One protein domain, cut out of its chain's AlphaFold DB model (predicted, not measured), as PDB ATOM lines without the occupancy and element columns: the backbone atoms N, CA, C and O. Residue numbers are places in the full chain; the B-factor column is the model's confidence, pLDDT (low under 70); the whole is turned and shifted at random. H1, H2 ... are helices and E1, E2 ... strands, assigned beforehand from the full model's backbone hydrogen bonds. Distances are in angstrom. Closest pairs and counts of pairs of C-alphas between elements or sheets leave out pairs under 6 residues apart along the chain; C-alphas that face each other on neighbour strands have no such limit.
ATOM      1  N   GLU A 386     265.794 551.447 417.457       95.88
ATOM      2  CA  GLU A 386     267.202 551.022 417.498       95.88
ATOM      3  C   GLU A 386     267.390 549.563 417.939       95.88
ATOM      4  O   GLU A 386     268.232 548.854 417.389       95.88
ATOM      5  N   ALA A 387     266.596 549.093 418.908       97.31
ATOM      6  CA  ALA A 387     266.624 547.697 419.344       97.31
ATOM      7  C   ALA A 387     266.151 546.752 418.229       97.31
ATOM      8  O   ALA A 387     266.807 545.752 417.945       97.31
ATOM      9  N   GLU A 388     265.077 547.116 417.525       97.81
ATOM     10  CA  GLU A 388     264.598 546.368 416.358       97.81
ATOM     11  C   GLU A 388     265.646 546.334 415.232       97.81
ATOM     12  O   GLU A 388     265.901 545.274 414.664       97.81
ATOM     13  N   LEU A 389     266.323 547.449 414.945       97.50
ATOM     14  CA  LEU A 389     267.390 547.489 413.939       97.50
ATOM     15  C   LEU A 389     268.603 546.632 414.335       97.50
ATOM     16  O   LEU A 389     269.197 545.980 413.472       97.50
ATOM     17  N   ARG A 390     268.988 546.604 415.620       97.44
ATOM     18  CA  ARG A 390     270.043 545.698 416.111       97.44
ATOM     19  C   ARG A 390     269.638 544.234 415.970       97.44
ATOM     20  O   ARG A 390     270.427 543.460 415.424       97.44
ATOM     21  N   ALA A 391     268.415 543.882 416.366       98.06
ATOM     22  CA  ALA A 391     267.880 542.532 416.209       98.06
ATOM     23  C   ALA A 391     267.892 542.099 414.738       98.06
ATOM     24  O   ALA A 391     268.460 541.064 414.404       98.06
ATOM     25  N   ALA A 392     267.363 542.928 413.837       97.88
ATOM     26  CA  ALA A 392     267.340 542.654 412.403       97.88
ATOM     27  C   ALA A 392     268.743 542.418 411.818       97.88
ATOM     28  O   ALA A 392     268.942 541.475 411.054       97.88
ATOM     29  N   ARG A 393     269.745 543.221 412.206       97.06
ATOM     30  CA  ARG A 393     271.140 543.011 411.770       97.06
ATOM     31  C   ARG A 393     271.704 541.677 412.255       97.06
ATOM     32  O   ARG A 393     272.390 541.005 411.489       97.06
ATOM     33  N   ARG A 394     271.412 541.286 413.498       97.75
ATOM     34  CA  ARG A 394     271.814 539.981 414.045       97.75
ATOM     35  C   ARG A 394     271.108 538.832 413.321       97.75
ATOM     36  O   ARG A 394     271.768 537.869 412.951       97.75
ATOM     37  N   ILE A 395     269.812 538.968 413.036       98.00
ATOM     38  CA  ILE A 395     269.034 537.969 412.282       98.00
ATOM     39  C   ILE A 395     269.543 537.835 410.842       98.00
ATOM     40  O   ILE A 395     269.596 536.729 410.316       98.00
ATOM     41  N   ALA A 396     269.981 538.920 410.198       96.94
ATOM     42  CA  ALA A 396     270.589 538.830 408.869       96.94
ATOM     43  C   ALA A 396     271.851 537.941 408.859       96.94
ATOM     44  O   ALA A 396     272.131 537.304 407.848       96.94
ATOM     45  N   GLY A 397     272.581 537.866 409.978       96.12
ATOM     46  CA  GLY A 397     273.717 536.956 410.157       96.12
ATOM     47  C   GLY A 397     273.340 535.484 410.377       96.12
ATOM     48  O   GLY A 397     274.214 534.631 410.285       96.12
ATOM     49  N   GLU A 398     272.068 535.182 410.646       96.62
ATOM     50  CA  GLU A 398     271.535 533.821 410.835       96.62
ATOM     51  C   GLU A 398     271.080 533.173 409.512       96.62
ATOM     52  O   GLU A 398     270.794 531.978 409.473       96.62
ATOM     53  N   LEU A 399     271.011 533.937 408.416       97.38
ATOM     54  CA  LEU A 399     270.646 533.409 407.101       97.38
ATOM     55  C   LEU A 399     271.658 532.355 406.627       97.38
ATOM     56  O   LEU A 399     272.844 532.645 406.466       97.38
ATOM     57  N   GLY A 400     271.175 531.146 406.345       97.50
ATOM     58  CA  GLY A 400     272.018 530.027 405.935       97.50
ATOM     59  C   GLY A 400     271.269 528.950 405.159       97.50
ATOM     60  O   GLY A 400     270.043 528.980 405.021       97.50
ATOM     61  N   PHE A 401     272.032 527.989 404.632       98.00
ATOM     62  CA  PHE A 401     271.469 526.804 403.997       98.00
ATOM     63  C   PHE A 401     271.064 525.760 405.041       98.00
ATOM     64  O   PHE A 401     271.780 525.533 406.014       98.00
ATOM     65  N   PHE A 402     269.936 525.097 404.816       97.19
ATOM     66  CA  PHE A 402     269.472 523.966 405.610       97.19
ATOM     67  C   PHE A 402     268.845 522.897 404.714       97.19
ATOM     68  O   PHE A 402     268.425 523.161 403.589       97.19
ATOM     69  N   GLN A 403     268.748 521.681 405.232       97.25
ATOM     70  CA  GLN A 403     268.024 520.575 404.613       97.25
ATOM     71  C   GLN A 403     266.988 520.061 405.611       97.25
ATOM     72  O   GLN A 403     267.154 520.182 406.825       97.25
ATOM     73  N   TRP A 404     265.903 519.476 405.114       96.56
ATOM     74  CA  TRP A 404     264.939 518.811 405.985       96.56
ATOM     75  C   TRP A 404     265.490 517.456 406.431       96.56
ATOM     76  O   TRP A 404     265.807 516.623 405.585       96.56
ATOM     77  N   ASN A 405     265.512 517.191 407.740       97.12
ATOM     78  CA  ASN A 405     265.970 515.903 408.287       97.12
ATOM     79  C   ASN A 405     265.233 514.705 407.665       97.12
ATOM     80  O   ASN A 405     265.854 513.697 407.348       97.12
ATOM     81  N   ALA A 406     263.922 514.834 407.430       95.31
ATOM     82  CA  ALA A 406     263.135 513.801 406.755       95.31
ATOM     83  C   ALA A 406     263.602 513.561 405.307       95.31
ATOM     84  O   ALA A 406     263.695 512.418 404.876       95.31
ATOM     85  N   ALA A 407     263.958 514.621 404.574       95.88
ATOM     86  CA  ALA A 407     264.470 514.496 403.213       95.88
ATOM     87  C   ALA A 407     265.873 513.872 403.185       95.88
ATOM     88  O   ALA A 407     266.144 513.080 402.289       95.88
ATOM     89  N   ILE A 408     266.738 514.183 404.159       97.81
ATOM     90  CA  ILE A 408     268.047 513.521 404.311       97.81
ATOM     91  C   ILE A 408     267.848 512.026 404.576       97.81
ATOM     92  O   ILE A 408     268.476 511.199 403.922       97.81
ATOM     93  N   ALA A 409     266.956 511.674 405.505       97.69
ATOM     94  CA  ALA A 409     266.672 510.279 405.830       97.69
ATOM     95  C   ALA A 409     266.114 509.492 404.627       97.69
ATOM     96  O   ALA A 409     266.432 508.318 404.467       97.69
ATOM     97  N   GLU A 410     265.305 510.131 403.775       97.44
ATOM     98  CA  GLU A 410     264.693 509.507 402.595       97.44
ATOM     99  C   GLU A 410     265.645 509.432 401.387       97.44
ATOM    100  O   GLU A 410     265.672 508.426 400.680       97.44
ATOM    101  N   LYS A 411     266.401 510.502 401.117       97.25
ATOM    102  CA  LYS A 411     267.116 510.708 399.841       97.25
ATOM    103  C   LYS A 411     268.639 510.701 399.987       97.25
ATOM    104  O   LYS A 411     269.336 510.796 398.979       97.25
ATOM    105  N   GLY A 412     269.152 510.586 401.211       96.88
ATOM    106  CA  GLY A 412     270.559 510.808 401.535       96.88
ATOM    107  C   GLY A 412     270.920 512.297 401.556       96.88
ATOM    108  O   GLY A 412     270.198 513.138 401.019       96.88
ATOM    109  N   GLU A 413     272.053 512.623 402.179       96.38
ATOM    110  CA  GLU A 413     272.544 514.005 402.309       96.38
ATOM    111  C   GLU A 413     272.732 514.681 400.940       96.38
ATOM    112  O   GLU A 413     272.245 515.790 400.740       96.38
ATOM    113  N   ASP A 414     273.315 513.972 399.968       96.19
ATOM    114  CA  ASP A 414     273.528 514.479 398.604       96.19
ATOM    115  C   ASP A 414     272.228 514.608 397.785       96.19
ATOM    116  O   ASP A 414     272.144 515.408 396.852       96.19
ATOM    117  N   GLY A 415     271.203 513.807 398.102       95.69
ATOM    118  CA  GLY A 415     269.923 513.794 397.385       95.69
ATOM    119  C   GLY A 415     268.886 514.775 397.944       95.69
ATOM    120  O   GLY A 415     267.937 515.152 397.244       95.69
ATOM    121  N   ALA A 416     269.042 515.201 399.198       97.31
ATOM    122  CA  ALA A 416     268.173 516.181 399.834       97.31
ATOM    123  C   ALA A 416     268.506 517.606 399.361       97.31
ATOM    124  O   ALA A 416     269.654 518.041 399.343       97.31
ATOM    125  N   ARG A 417     267.484 518.380 398.994       97.56
ATOM    126  CA  ARG A 417     267.682 519.738 398.466       97.56
ATOM    127  C   ARG A 417     268.138 520.705 399.560       97.56
ATOM    128  O   ARG A 417     267.616 520.669 400.672       97.56
ATOM    129  N   LEU A 418     269.048 521.610 399.202       97.88
ATOM    130  CA  LEU A 418     269.429 522.756 400.025       97.88
ATOM    131  C   LEU A 418     268.352 523.845 399.937       97.88
ATOM    132  O   LEU A 418     268.035 524.342 398.856       97.88
ATOM    133  N   HIS A 419     267.811 524.225 401.086       97.56
ATOM    134  CA  HIS A 419     266.908 525.356 401.284       97.56
ATOM    135  C   HIS A 419     267.678 526.506 401.937       97.56
ATOM    136  O   HIS A 419     268.672 526.260 402.608       97.56
ATOM    137  N   PHE A 420     267.240 527.751 401.767       97.88
ATOM    138  CA  PHE A 420     267.898 528.921 402.354       97.88
ATOM    139  C   PHE A 420     266.920 529.705 403.225       97.88
ATOM    140  O   PHE A 420     265.781 529.942 402.815       97.88
ATOM    141  N   GLY A 421     267.345 530.099 404.422       97.31
ATOM    142  CA  GLY A 421     266.495 530.832 405.353       97.31
ATOM    143  C   GLY A 421     267.092 530.927 406.750       97.31
ATOM    144  O   GLY A 421     268.306 530.887 406.919       97.31
ATOM    145  N   VAL A 422     266.220 531.065 407.746       97.75
ATOM    146  CA  VAL A 422     266.577 531.175 409.166       97.75
ATOM    147  C   VAL A 422     266.013 530.000 409.957       97.75
ATOM    148  O   VAL A 422     264.973 529.440 409.597       97.75
ATOM    149  N   ARG A 423     266.638 529.676 411.091       97.38
ATOM    150  CA  ARG A 423     266.018 528.816 412.109       97.38
ATOM    151  C   ARG A 423     265.109 529.673 412.986       97.38
ATOM    152  O   ARG A 423     265.578 530.619 413.612       97.38
ATOM    153  N   ALA A 424     263.818 529.344 413.055       96.19
ATOM    154  CA  ALA A 424     262.830 530.161 413.763       96.19
ATOM    155  C   ALA A 424     263.229 530.424 415.227       96.19
ATOM    156  O   ALA A 424     263.239 531.573 415.659       96.19
ATOM    157  N   GLN A 425     263.652 529.392 415.963       95.50
ATOM    158  CA  GLN A 425     264.077 529.509 417.362       95.50
ATOM    159  C   GLN A 425     265.273 530.460 417.557       95.50
ATOM    160  O   GLN A 425     265.324 531.177 418.551       95.50
ATOM    161  N   ALA A 426     266.210 530.520 416.603       97.00
ATOM    162  CA  ALA A 426     267.333 531.456 416.669       97.00
ATOM    163  C   ALA A 426     266.855 532.914 416.549       97.00
ATOM    164  O   ALA A 426     267.342 533.790 417.264       97.00
ATOM    165  N   VAL A 427     265.849 533.170 415.703       97.69
ATOM    166  CA  VAL A 427     265.219 534.495 415.595       97.69
ATOM    167  C   VAL A 427     264.527 534.876 416.905       97.69
ATOM    168  O   VAL A 427     264.693 536.005 417.364       97.69
ATOM    169  N   TRP A 428     263.807 533.944 417.541       97.44
ATOM    170  CA  TRP A 428     263.212 534.163 418.866       97.44
ATOM    171  C   TRP A 428     264.271 534.544 419.914       97.44
ATOM    172  O   TRP A 428     264.107 535.547 420.605       97.44
ATOM    173  N   ALA A 429     265.388 533.815 419.985       96.94
ATOM    174  CA  ALA A 429     266.471 534.113 420.927       96.94
ATOM    175  C   ALA A 429     267.087 535.508 420.704       96.94
ATOM    176  O   ALA A 429     267.252 536.268 421.653       96.94
ATOM    177  N   ILE A 430     267.356 535.890 419.450       98.06
ATOM    178  CA  ILE A 430     267.906 537.219 419.127       98.06
ATOM    179  C   ILE A 430     266.949 538.339 419.553       98.06
ATOM    180  O   ILE A 430     267.388 539.358 420.086       98.06
ATOM    181  N   MET A 431     265.647 538.166 419.314       98.06
ATOM    182  CA  MET A 431     264.642 539.155 419.709       98.06
ATOM    183  C   MET A 431     264.554 539.282 421.238       98.06
ATOM    184  O   MET A 431     264.406 540.399 421.740       98.06
ATOM    185  N   ALA A 432     264.692 538.174 421.974       97.06
ATOM    186  CA  ALA A 432     264.729 538.182 423.434       97.06
ATOM    187  C   ALA A 432     265.988 538.877 423.983       97.06
ATOM    188  O   ALA A 432     265.886 539.723 424.869       97.06
ATOM    189  N   ASP A 433     267.160 538.607 423.401       97.50
ATOM    190  CA  ASP A 433     268.427 539.238 423.798       97.50
ATOM    191  C   ASP A 433     268.422 540.765 423.615       97.50
ATOM    192  O   ASP A 433     269.077 541.488 424.364       97.50
ATOM    193  N   GLU A 434     267.704 541.275 422.610       97.25
ATOM    194  CA  GLU A 434     267.539 542.719 422.386       97.25
ATOM    195  C   GLU A 434     266.404 543.332 423.231       97.25
ATOM    196  O   GLU A 434     266.101 544.520 423.087       97.25
ATOM    197  N   GLY A 435     265.775 542.542 424.110       96.00
ATOM    198  CA  GLY A 435     264.703 542.974 425.007       96.00
ATOM    199  C   GLY A 435     263.380 543.280 424.300       96.00
ATOM    200  O   GLY A 435     262.589 544.075 424.804       96.00
ATOM    201  N   LEU A 436     263.150 542.708 423.112       96.81
ATOM    202  CA  LEU A 436     261.935 542.947 422.320       96.81
ATOM    203  C   LEU A 436     260.799 541.977 422.663       96.81
ATOM    204  O   LEU A 436     259.635 542.307 422.432       96.81
ATOM    205  N   ILE A 437     261.140 540.802 423.194       96.75
ATOM    206  CA  ILE A 437     260.221 539.760 423.663       96.75
ATOM    207  C   ILE A 437     260.813 539.061 424.892       96.75
ATOM    208  O   ILE A 437     262.000 539.215 425.178       96.75
ATOM    209  N   ASP A 438     260.003 538.266 425.589       95.06
ATOM    210  CA  ASP A 438     260.492 537.420 426.676       95.06
ATOM    211  C   ASP A 438     261.286 536.214 426.128       95.06
ATOM    212  O   ASP A 438     260.987 535.721 425.033       95.06
ATOM    213  N   PRO A 439     262.293 535.705 426.866       93.31
ATOM    214  CA  PRO A 439     263.001 534.485 426.493       93.31
ATOM    215  C   PRO A 439     262.056 533.289 426.354       93.31
ATOM    216  O   PRO A 439     261.183 533.070 427.193       93.31
ATOM    217  N   VAL A 440     262.267 532.473 425.317       91.00
ATOM    218  CA  VAL A 440     261.531 531.213 425.144       91.00
ATOM    219  C   VAL A 440     261.939 530.248 426.255       91.00
ATOM    220  O   VAL A 440     263.117 529.915 426.392       91.00
ATOM    221  N   VAL A 441     260.962 529.798 427.039       87.38
ATOM    222  CA  VAL A 441     261.136 528.795 428.096       87.38
ATOM    223  C   VAL A 441     260.641 527.433 427.620       87.38
ATOM    224  O   VAL A 441     259.657 527.338 426.892       87.38
ATOM    225  N   GLU A 442     261.330 526.370 428.027       80.12
ATOM    226  CA  GLU A 442     260.928 524.999 427.708       80.12
ATOM    227  C   GLU A 442     259.560 524.680 428.334       80.12
ATOM    228  O   GLU A 442     259.334 524.947 429.514       80.12
ATOM    229  N   GLY A 443     258.640 524.138 427.532       75.62
ATOM    230  CA  GLY A 443     257.281 523.794 427.966       75.62
ATOM    231  C   GLY A 443     256.327 524.980 428.163       75.62
ATOM    232  O   GLY A 443     255.220 524.776 428.654       75.62
ATOM    233  N   GLY A 444     256.736 526.205 427.817       81.62
ATOM    234  CA  GLY A 444     255.846 527.368 427.784       81.62
ATOM    235  C   GLY A 444     255.400 527.722 426.367       81.62
ATOM    236  O   GLY A 444     256.070 527.367 425.404       81.62
ATOM    237  N   ASP A 445     254.309 528.484 426.265       87.00
ATOM    238  CA  ASP A 445     253.788 529.019 425.002       87.00
ATOM    239  C   ASP A 445     254.404 530.403 424.717       87.00
ATOM    240  O   ASP A 445     253.944 531.412 425.267       87.00
ATOM    241  N   PRO A 446     255.466 530.507 423.896       91.88
ATOM    242  CA  PRO A 446     256.086 531.788 423.607       91.88
ATOM    243  C   PRO A 446     255.142 532.685 422.800       91.88
ATOM    244  O   PRO A 446     254.448 532.250 421.879       91.88
ATOM    245  N   SER A 447     255.149 533.982 423.110       92.38
ATOM    246  CA  SER A 447     254.335 534.981 422.415       92.38
ATOM    247  C   SER A 447     255.181 536.167 421.964       92.38
ATOM    248  O   SER A 447     256.199 536.501 422.565       92.38
ATOM    249  N   SER A 448     254.775 536.801 420.865       94.19
ATOM    250  CA  SER A 448     255.478 537.949 420.299       94.19
ATOM    251  C   SER A 448     254.489 538.969 419.754       94.19
ATOM    252  O   SER A 448     253.452 538.622 419.186       94.19
ATOM    253  N   ARG A 449     254.832 540.255 419.886       94.12
ATOM    254  CA  ARG A 449     254.106 541.352 419.226       94.12
ATOM    255  C   ARG A 449     254.490 541.496 417.751       94.12
ATOM    256  O   ARG A 449     253.772 542.147 416.993       94.12
ATOM    257  N   HIS A 450     255.613 540.909 417.341       96.19
ATOM    258  CA  HIS A 450     256.101 540.925 415.968       96.19
ATOM    259  C   HIS A 450     255.571 539.707 415.213       96.19
ATOM    260  O   HIS A 450     256.046 538.592 415.399       96.19
ATOM    261  N   ALA A 451     254.609 539.933 414.317       96.12
ATOM    262  CA  ALA A 451     253.876 538.868 413.629       96.12
ATOM    263  C   ALA A 451     254.725 537.979 412.701       96.12
ATOM    264  O   ALA A 451     254.260 536.916 412.292       96.12
ATOM    265  N   PHE A 452     255.958 538.377 412.360       97.19
ATOM    266  CA  PHE A 452     256.873 537.507 411.619       97.19
ATOM    267  C   PHE A 452     257.359 536.308 412.440       97.19
ATOM    268  O   PHE A 452     257.856 535.360 411.840       97.19
ATOM    269  N   LEU A 453     257.190 536.329 413.767       97.06
ATOM    270  CA  LEU A 453     257.359 535.180 414.650       97.06
ATOM    271  C   LEU A 453     256.002 534.515 414.869       97.06
ATOM    272  O   LEU A 453     255.046 535.164 415.289       97.06
ATOM    273  N   CYS A 454     255.907 533.225 414.566       94.81
ATOM    274  CA  CYS A 454     254.700 532.433 414.776       94.81
ATOM    275  C   CYS A 454     255.025 531.238 415.673       94.81
ATOM    276  O   CYS A 454     256.066 530.598 415.508       94.81
ATOM    277  N   TYR A 455     254.122 530.956 416.603       93.75
ATOM    278  CA  TYR A 455     254.134 529.760 417.429       93.75
ATOM    279  C   TYR A 455     252.730 529.170 417.408       93.75
ATOM    280  O   TYR A 455     251.762 529.889 417.662       93.75
ATOM    281  N   ASP A 456     252.638 527.890 417.075       90.38
ATOM    282  CA  ASP A 456     251.412 527.113 417.163       90.38
ATOM    283  C   ASP A 456     251.626 526.032 418.224       90.38
ATOM    284  O   ASP A 456     252.458 525.135 418.037       90.38
ATOM    285  N   ALA A 457     250.890 526.137 419.331       85.06
ATOM    286  CA  ALA A 457     250.921 525.145 420.395       85.06
ATOM    287  C   ALA A 457     250.429 523.787 419.873       85.06
ATOM    288  O   ALA A 457     249.564 523.697 418.995       85.06
ATOM    289  N   GLY A 458     251.021 522.726 420.407       71.25
ATOM    290  CA  GLY A 458     250.571 521.366 420.162       71.25
ATOM    291  C   GLY A 458     249.282 521.074 420.923       71.25
ATOM    292  O   GLY A 458     249.252 521.215 422.140       71.25
ATOM    293  N   ASP A 459     248.228 520.641 420.230       62.81
ATOM    294  CA  ASP A 459     247.006 520.166 420.887       62.81
ATOM    295  C   ASP A 459     247.105 518.663 421.201       62.81
ATOM    296  O   ASP A 459     247.527 517.860 420.363       62.81
ATOM    297  N   GLU A 460     246.602 518.241 422.364       53.88
ATOM    298  CA  GLU A 460     246.265 516.835 422.616       53.88
ATOM    299  C   GLU A 460     244.997 516.475 421.821       53.88
ATOM    300  O   GLU A 460     243.862 516.665 422.266       53.88
ATOM    301  N   ARG A 461     245.150 515.955 420.601       50.12
ATOM    302  CA  ARG A 461     244.025 515.299 419.920       50.12
ATOM    303  C   ARG A 461     243.794 513.957 420.604       50.12
ATOM    304  O   ARG A 461     244.701 513.149 420.589       50.12
ATOM    305  N   GLY A 462     242.597 513.716 421.150       48.03
ATOM    306  CA  GLY A 462     242.209 512.499 421.890       48.03
ATOM    307  C   GLY A 462     242.581 511.158 421.230       48.03
ATOM    308  O   GLY A 462     241.745 510.510 420.600       48.03
ATOM    309  N   GLY A 463     243.835 510.763 421.430       50.47
ATOM    310  CA  GLY A 463     244.561 509.594 420.946       50.47
ATOM    311  C   GLY A 463     246.028 509.768 421.369       50.47
ATOM    312  O   GLY A 463     246.513 510.891 421.393       50.47
ATOM    313  N   ASP A 464     246.712 508.689 421.751       49.62
ATOM    314  CA  ASP A 464     247.980 508.679 422.517       49.62
ATOM    315  C   ASP A 464     249.212 509.397 421.897       49.62
ATOM    316  O   ASP A 464     250.311 509.303 422.442       49.62
ATOM    317  N   GLU A 465     249.081 510.135 420.790       54.25
ATOM    318  CA  GLU A 465     250.170 510.935 420.213       54.25
ATOM    319  C   GLU A 465     249.967 512.431 420.481       54.25
ATOM    320  O   GLU A 465     249.126 513.092 419.868       54.25
ATOM    321  N   ALA A 466     250.799 512.982 421.370       56.59
ATOM    322  CA  ALA A 466     250.941 514.422 421.536       56.59
ATOM    323  C   ALA A 466     251.325 515.059 420.193       56.59
ATOM    324  O   ALA A 466     252.331 514.691 419.574       56.59
ATOM    325  N   VAL A 467     250.534 516.027 419.728       63.12
ATOM    326  CA  VAL A 467     250.888 516.772 418.524       63.12
ATOM    327  C   VAL A 467     251.997 517.752 418.883       63.12
ATOM    328  O   VAL A 467     251.824 518.581 419.762       63.12
ATOM    329  N   ALA A 468     253.147 517.650 418.216       73.56
ATOM    330  CA  ALA A 468     254.272 518.544 418.474       73.56
ATOM    331  C   ALA A 468     253.927 519.998 418.119       73.56
ATOM    332  O   ALA A 468     253.382 520.270 417.041       73.56
ATOM    333  N   ASP A 469     254.321 520.911 419.002       86.75
ATOM    334  CA  ASP A 469     254.297 522.346 418.766       86.75
ATOM    335  C   ASP A 469     255.195 522.744 417.587       86.75
ATOM    336  O   ASP A 469     256.057 521.988 417.107       86.75
ATOM    337  N   ARG A 470     254.951 523.935 417.037       90.06
ATOM    338  CA  ARG A 470     255.664 524.399 415.846       90.06
ATOM    339  C   ARG A 470     256.023 525.868 415.946       90.06
ATOM    340  O   ARG A 470     255.175 526.737 416.114       90.06
ATOM    341  N   PHE A 471     257.300 526.138 415.705       93.94
ATOM    342  CA  PHE A 471     257.806 527.472 415.430       93.94
ATOM    343  C   PHE A 471     257.772 527.735 413.925       93.94
ATOM    344  O   PHE A 471     258.234 526.914 413.126       93.94
ATOM    345  N   GLY A 472     257.253 528.896 413.542       93.81
ATOM    346  CA  GLY A 472     257.172 529.354 412.160       93.81
ATOM    347  C   GLY A 472     257.678 530.783 411.999       93.81
ATOM    348  O   GLY A 472     257.773 531.549 412.961       93.81
ATOM    349  N   VAL A 473     257.983 531.146 410.754       96.50
ATOM    350  CA  VAL A 473     258.306 532.522 410.366       96.50
ATOM    351  C   VAL A 473     257.432 532.968 409.200       96.50
ATOM    352  O   VAL A 473     257.214 532.205 408.259       96.50
ATOM    353  N   ARG A 474     256.951 534.217 409.230       97.19
ATOM    354  CA  ARG A 474     256.339 534.844 408.044       97.19
ATOM    355  C   ARG A 474     257.446 535.460 407.204       97.19
ATOM    356  O   ARG A 474     257.813 536.617 407.411       97.19
ATOM    357  N   THR A 475     257.991 534.666 406.289       96.19
ATOM    358  CA  THR A 475     259.201 534.999 405.526       96.19
ATOM    359  C   THR A 475     259.108 536.348 404.812       96.19
ATOM    360  O   THR A 475     260.066 537.110 404.868       96.19
ATOM    361  N   ASP A 476     257.954 536.699 404.236       96.62
ATOM    362  CA  ASP A 476     257.771 537.986 403.545       96.62
ATOM    363  C   ASP A 476     257.921 539.184 404.496       96.62
ATOM    364  O   ASP A 476     258.591 540.167 404.185       96.62
ATOM    365  N   GLN A 477     257.336 539.095 405.696       97.44
ATOM    366  CA  GLN A 477     257.454 540.151 406.706       97.44
ATOM    367  C   GLN A 477     258.872 540.224 407.273       97.44
ATOM    368  O   GLN A 477     259.394 541.319 407.484       97.44
ATOM    369  N   LEU A 478     259.503 539.064 407.495       97.88
ATOM    370  CA  LEU A 478     260.885 539.005 407.954       97.88
ATOM    371  C   LEU A 478     261.827 539.643 406.924       97.88
ATOM    372  O   LEU A 478     262.660 540.461 407.294       97.88
ATOM    373  N   ALA A 479     261.660 539.340 405.637       97.25
ATOM    374  CA  ALA A 479     262.466 539.924 404.570       97.25
ATOM    375  C   ALA A 479     262.369 541.460 404.551       97.25
ATOM    376  O   ALA A 479     263.398 542.132 404.525       97.25
ATOM    377  N   LEU A 480     261.157 542.025 404.653       97.25
ATOM    378  CA  LEU A 480     260.960 543.482 404.740       97.25
ATOM    379  C   LEU A 480     261.651 544.095 405.969       97.25
ATOM    380  O   LEU A 480     262.222 545.184 405.883       97.25
ATOM    381  N   PHE A 481     261.638 543.393 407.103       97.62
ATOM    382  CA  PHE A 481     262.323 543.831 408.319       97.62
ATOM    383  C   PHE A 481     263.850 543.845 408.160       97.62
ATOM    384  O   PHE A 481     264.510 544.804 408.565       97.62
ATOM    385  N   LEU A 482     264.413 542.820 407.516       97.75
ATOM    386  CA  LEU A 482     265.846 542.752 407.223       97.75
ATOM    387  C   LEU A 482     266.277 543.832 406.220       97.75
ATOM    388  O   LEU A 482     267.327 544.445 406.418       97.75
ATOM    389  N   ILE A 483     265.456 544.120 405.202       97.62
ATOM    390  CA  ILE A 483     265.701 545.209 404.240       97.62
ATOM    391  C   ILE A 483     265.792 546.557 404.964       97.62
ATOM    392  O   ILE A 483     266.729 547.313 404.723       97.62
ATOM    393  N   ALA A 484     264.889 546.843 405.906       96.44
ATOM    394  CA  ALA A 484     264.933 548.094 406.668       96.44
ATOM    395  C   ALA A 484     266.245 548.260 407.461       96.44
ATOM    396  O   ALA A 484     266.777 549.363 407.585       96.44
ATOM    397  N   ALA A 485     266.798 547.163 407.980       95.75
ATOM    398  CA  ALA A 485     268.068 547.189 408.696       95.75
ATOM    399  C   ALA A 485     269.286 547.315 407.775       95.75
ATOM    400  O   ALA A 485     270.273 547.953 408.155       95.75
ATOM    401  N   GLN A 486     269.220 546.724 406.580       95.50
ATOM    402  CA  GLN A 486     270.215 546.937 405.529       95.50
ATOM    403  C   GLN A 486     270.232 548.405 405.097       95.50
ATOM    404  O   GLN A 486     271.305 549.001 405.085       95.50
ATOM    405  N   GLU A 487     269.063 548.999 404.861       96.31
ATOM    406  CA  GLU A 487     268.918 550.413 404.505       96.31
ATOM    407  C   GLU A 487     269.510 551.330 405.583       96.31
ATOM    408  O   GLU A 487     270.363 552.165 405.298       96.31
ATOM    409  N   ALA A 488     269.163 551.105 406.856       94.25
ATOM    410  CA  ALA A 488     269.720 551.882 407.965       94.25
ATOM    411  C   ALA A 488     271.253 551.762 408.066       94.25
ATOM    412  O   ALA A 488     271.936 552.725 408.417       94.25
ATOM    413  N   ARG A 489     271.815 550.584 407.762       93.94
ATOM    414  CA  ARG A 489     273.269 550.376 407.734       93.94
ATOM    415  C   ARG A 489     273.919 551.108 406.558       93.94
ATOM    416  O   ARG A 489     274.986 551.679 406.752       93.94
ATOM    417  N   ILE A 490     273.313 551.069 405.372       95.50
ATOM    418  CA  ILE A 490     273.810 551.776 404.184       95.50
ATOM    419  C   ILE A 490     273.805 553.281 404.447       95.50
ATOM    420  O   ILE A 490     274.858 553.902 404.336       95.50
ATOM    421  N   ALA A 491     272.693 553.834 404.935       93.94
ATOM    422  CA  ALA A 491     272.590 555.251 405.281       93.94
ATOM    423  C   ALA A 491     273.653 555.693 406.308       93.94
ATOM    424  O   ALA A 491     274.231 556.770 406.189       93.94
ATOM    425  N   ALA A 492     273.957 554.851 407.305       92.31
ATOM    426  CA  ALA A 492     275.011 555.135 408.279       92.31
ATOM    427  C   ALA A 492     276.422 555.121 407.662       92.31
ATOM    428  O   ALA A 492     277.281 555.886 408.093       92.31
ATOM    429  N   LEU A 493     276.670 554.257 406.673       94.06
ATOM    430  CA  LEU A 493     277.941 554.215 405.945       94.06
ATOM    431  C   LEU A 493     278.088 555.418 405.010       94.06
ATOM    432  O   LEU A 493     279.158 556.017 404.968       94.06
ATOM    433  N   GLU A 494     277.023 555.789 404.300       95.06
ATOM    434  CA  GLU A 494     277.000 556.952 403.408       95.06
ATOM    435  C   GLU A 494     277.149 558.267 404.173       95.06
ATOM    436  O   GLU A 494     277.844 559.161 403.710       95.06
ATOM    437  N   GLY A 495     276.554 558.380 405.363       88.69
ATOM    438  CA  GLY A 495     276.718 559.554 406.224       88.69
ATOM    439  C   GLY A 495     278.077 559.645 406.929       88.69
ATOM    440  O   GLY A 495     278.377 560.678 407.524       88.69
ATOM    441  N   ALA A 496     278.875 558.572 406.908       82.69
ATOM    442  CA  ALA A 496     280.225 558.533 407.471       82.69
ATOM    443  C   ALA A 496     281.333 558.755 406.421       82.69
ATOM    444  O   ALA A 496     282.498 558.892 406.804       82.69
TER     445      ALA A 496
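This is residues 386 to 496 of the 497 residues of the protein "Peptidase S74 domain-containing protein" of Sphingopyxis alaskensis (strain DSM 13593 / LMG 18877 / RB2256) (UniProt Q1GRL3). The domain is a loose, three-armed, nearly flat shape, with H3 near its middle, packed on H1 on one side and on the hairpin of E3 and E4 on another. The long helix H4 runs away from this middle in one direction, the loop of residues 457 to 469 that joins E3 to E4 reaches the opposite way, and the short ladder of E1 and E2 leads to a third arm that ends with H2. The printed part has 111 residues with four named helices and four named strands, in the order H1 E1 H2 E2 H3 E3 E4 H4; the sheets E1 - E2 and E3 - E4 are both antiparallel, and the class is mixed. The whole is loose, with a radius of gyration of the C-alphas of 17.1 A and spans of 60 by 37 by 20 A, only just flat.

E3, residues 453 to 456, and E4, residues 470 to 473, form a hairpin, antiparallel at 155 degrees, with N 454 and O 472 within hydrogen-bond range at 3.0 A. H3, residues 424 to 433, comes closest to E4 at the C-alphas of Ala 424 and Gly 472, 5.9 A apart. H1, residues 386 to 396, touches H3 at a shallow tilt of 32 degrees, opposite ways; their closest C-alphas, of Ala 391 and Met 431, are 5.8 A apart. H4, residues 475 to 494, touches H1 with residues 481 to 488 alone, only just about perpendicular at 70.0 degrees; the closest C-alphas, of Leu 389 and Ala 485, are 5.3 A apart. H3 and H4 are apart. E1, residues 400 to 402, and E2, residues 419 to 421, are antiparallel at 138 degrees, with N 402 and O 419 within hydrogen-bond range at 2.8 A. H2, residues 405 to 411, touches no helix and is apart from E3 and E4. In H1, H2, H3 and H4 every O i to N i+4 pair is within hydrogen-bond range.

H1 begins at C-alpha 386, (267.202, 551.022, 417.498), and is 15.3 A long. E1 measures 6.6 A, H2 10.0 A, E2 6.8 A, H3 14.6 A, E3 10.3 A and E4 10.1 A. H4, 28.3 A long, runs from C-alpha 475 at (259.201, 534.999, 405.526) to C-alpha 494 at (277.000, 556.952, 403.408).

The C-alphas of Gly 463 and Ala 496 are the two farthest apart, at 62.0 A. Residues 490 to 496, of which 490 to 494 belong to H4, stand free. The links H3 to E3 and E3 to E4 are long, with 19 and 13 residues. The printed part has no cut. The mean pLDDT of the printed part is 91.4, and residues 459 to 467 are under 70.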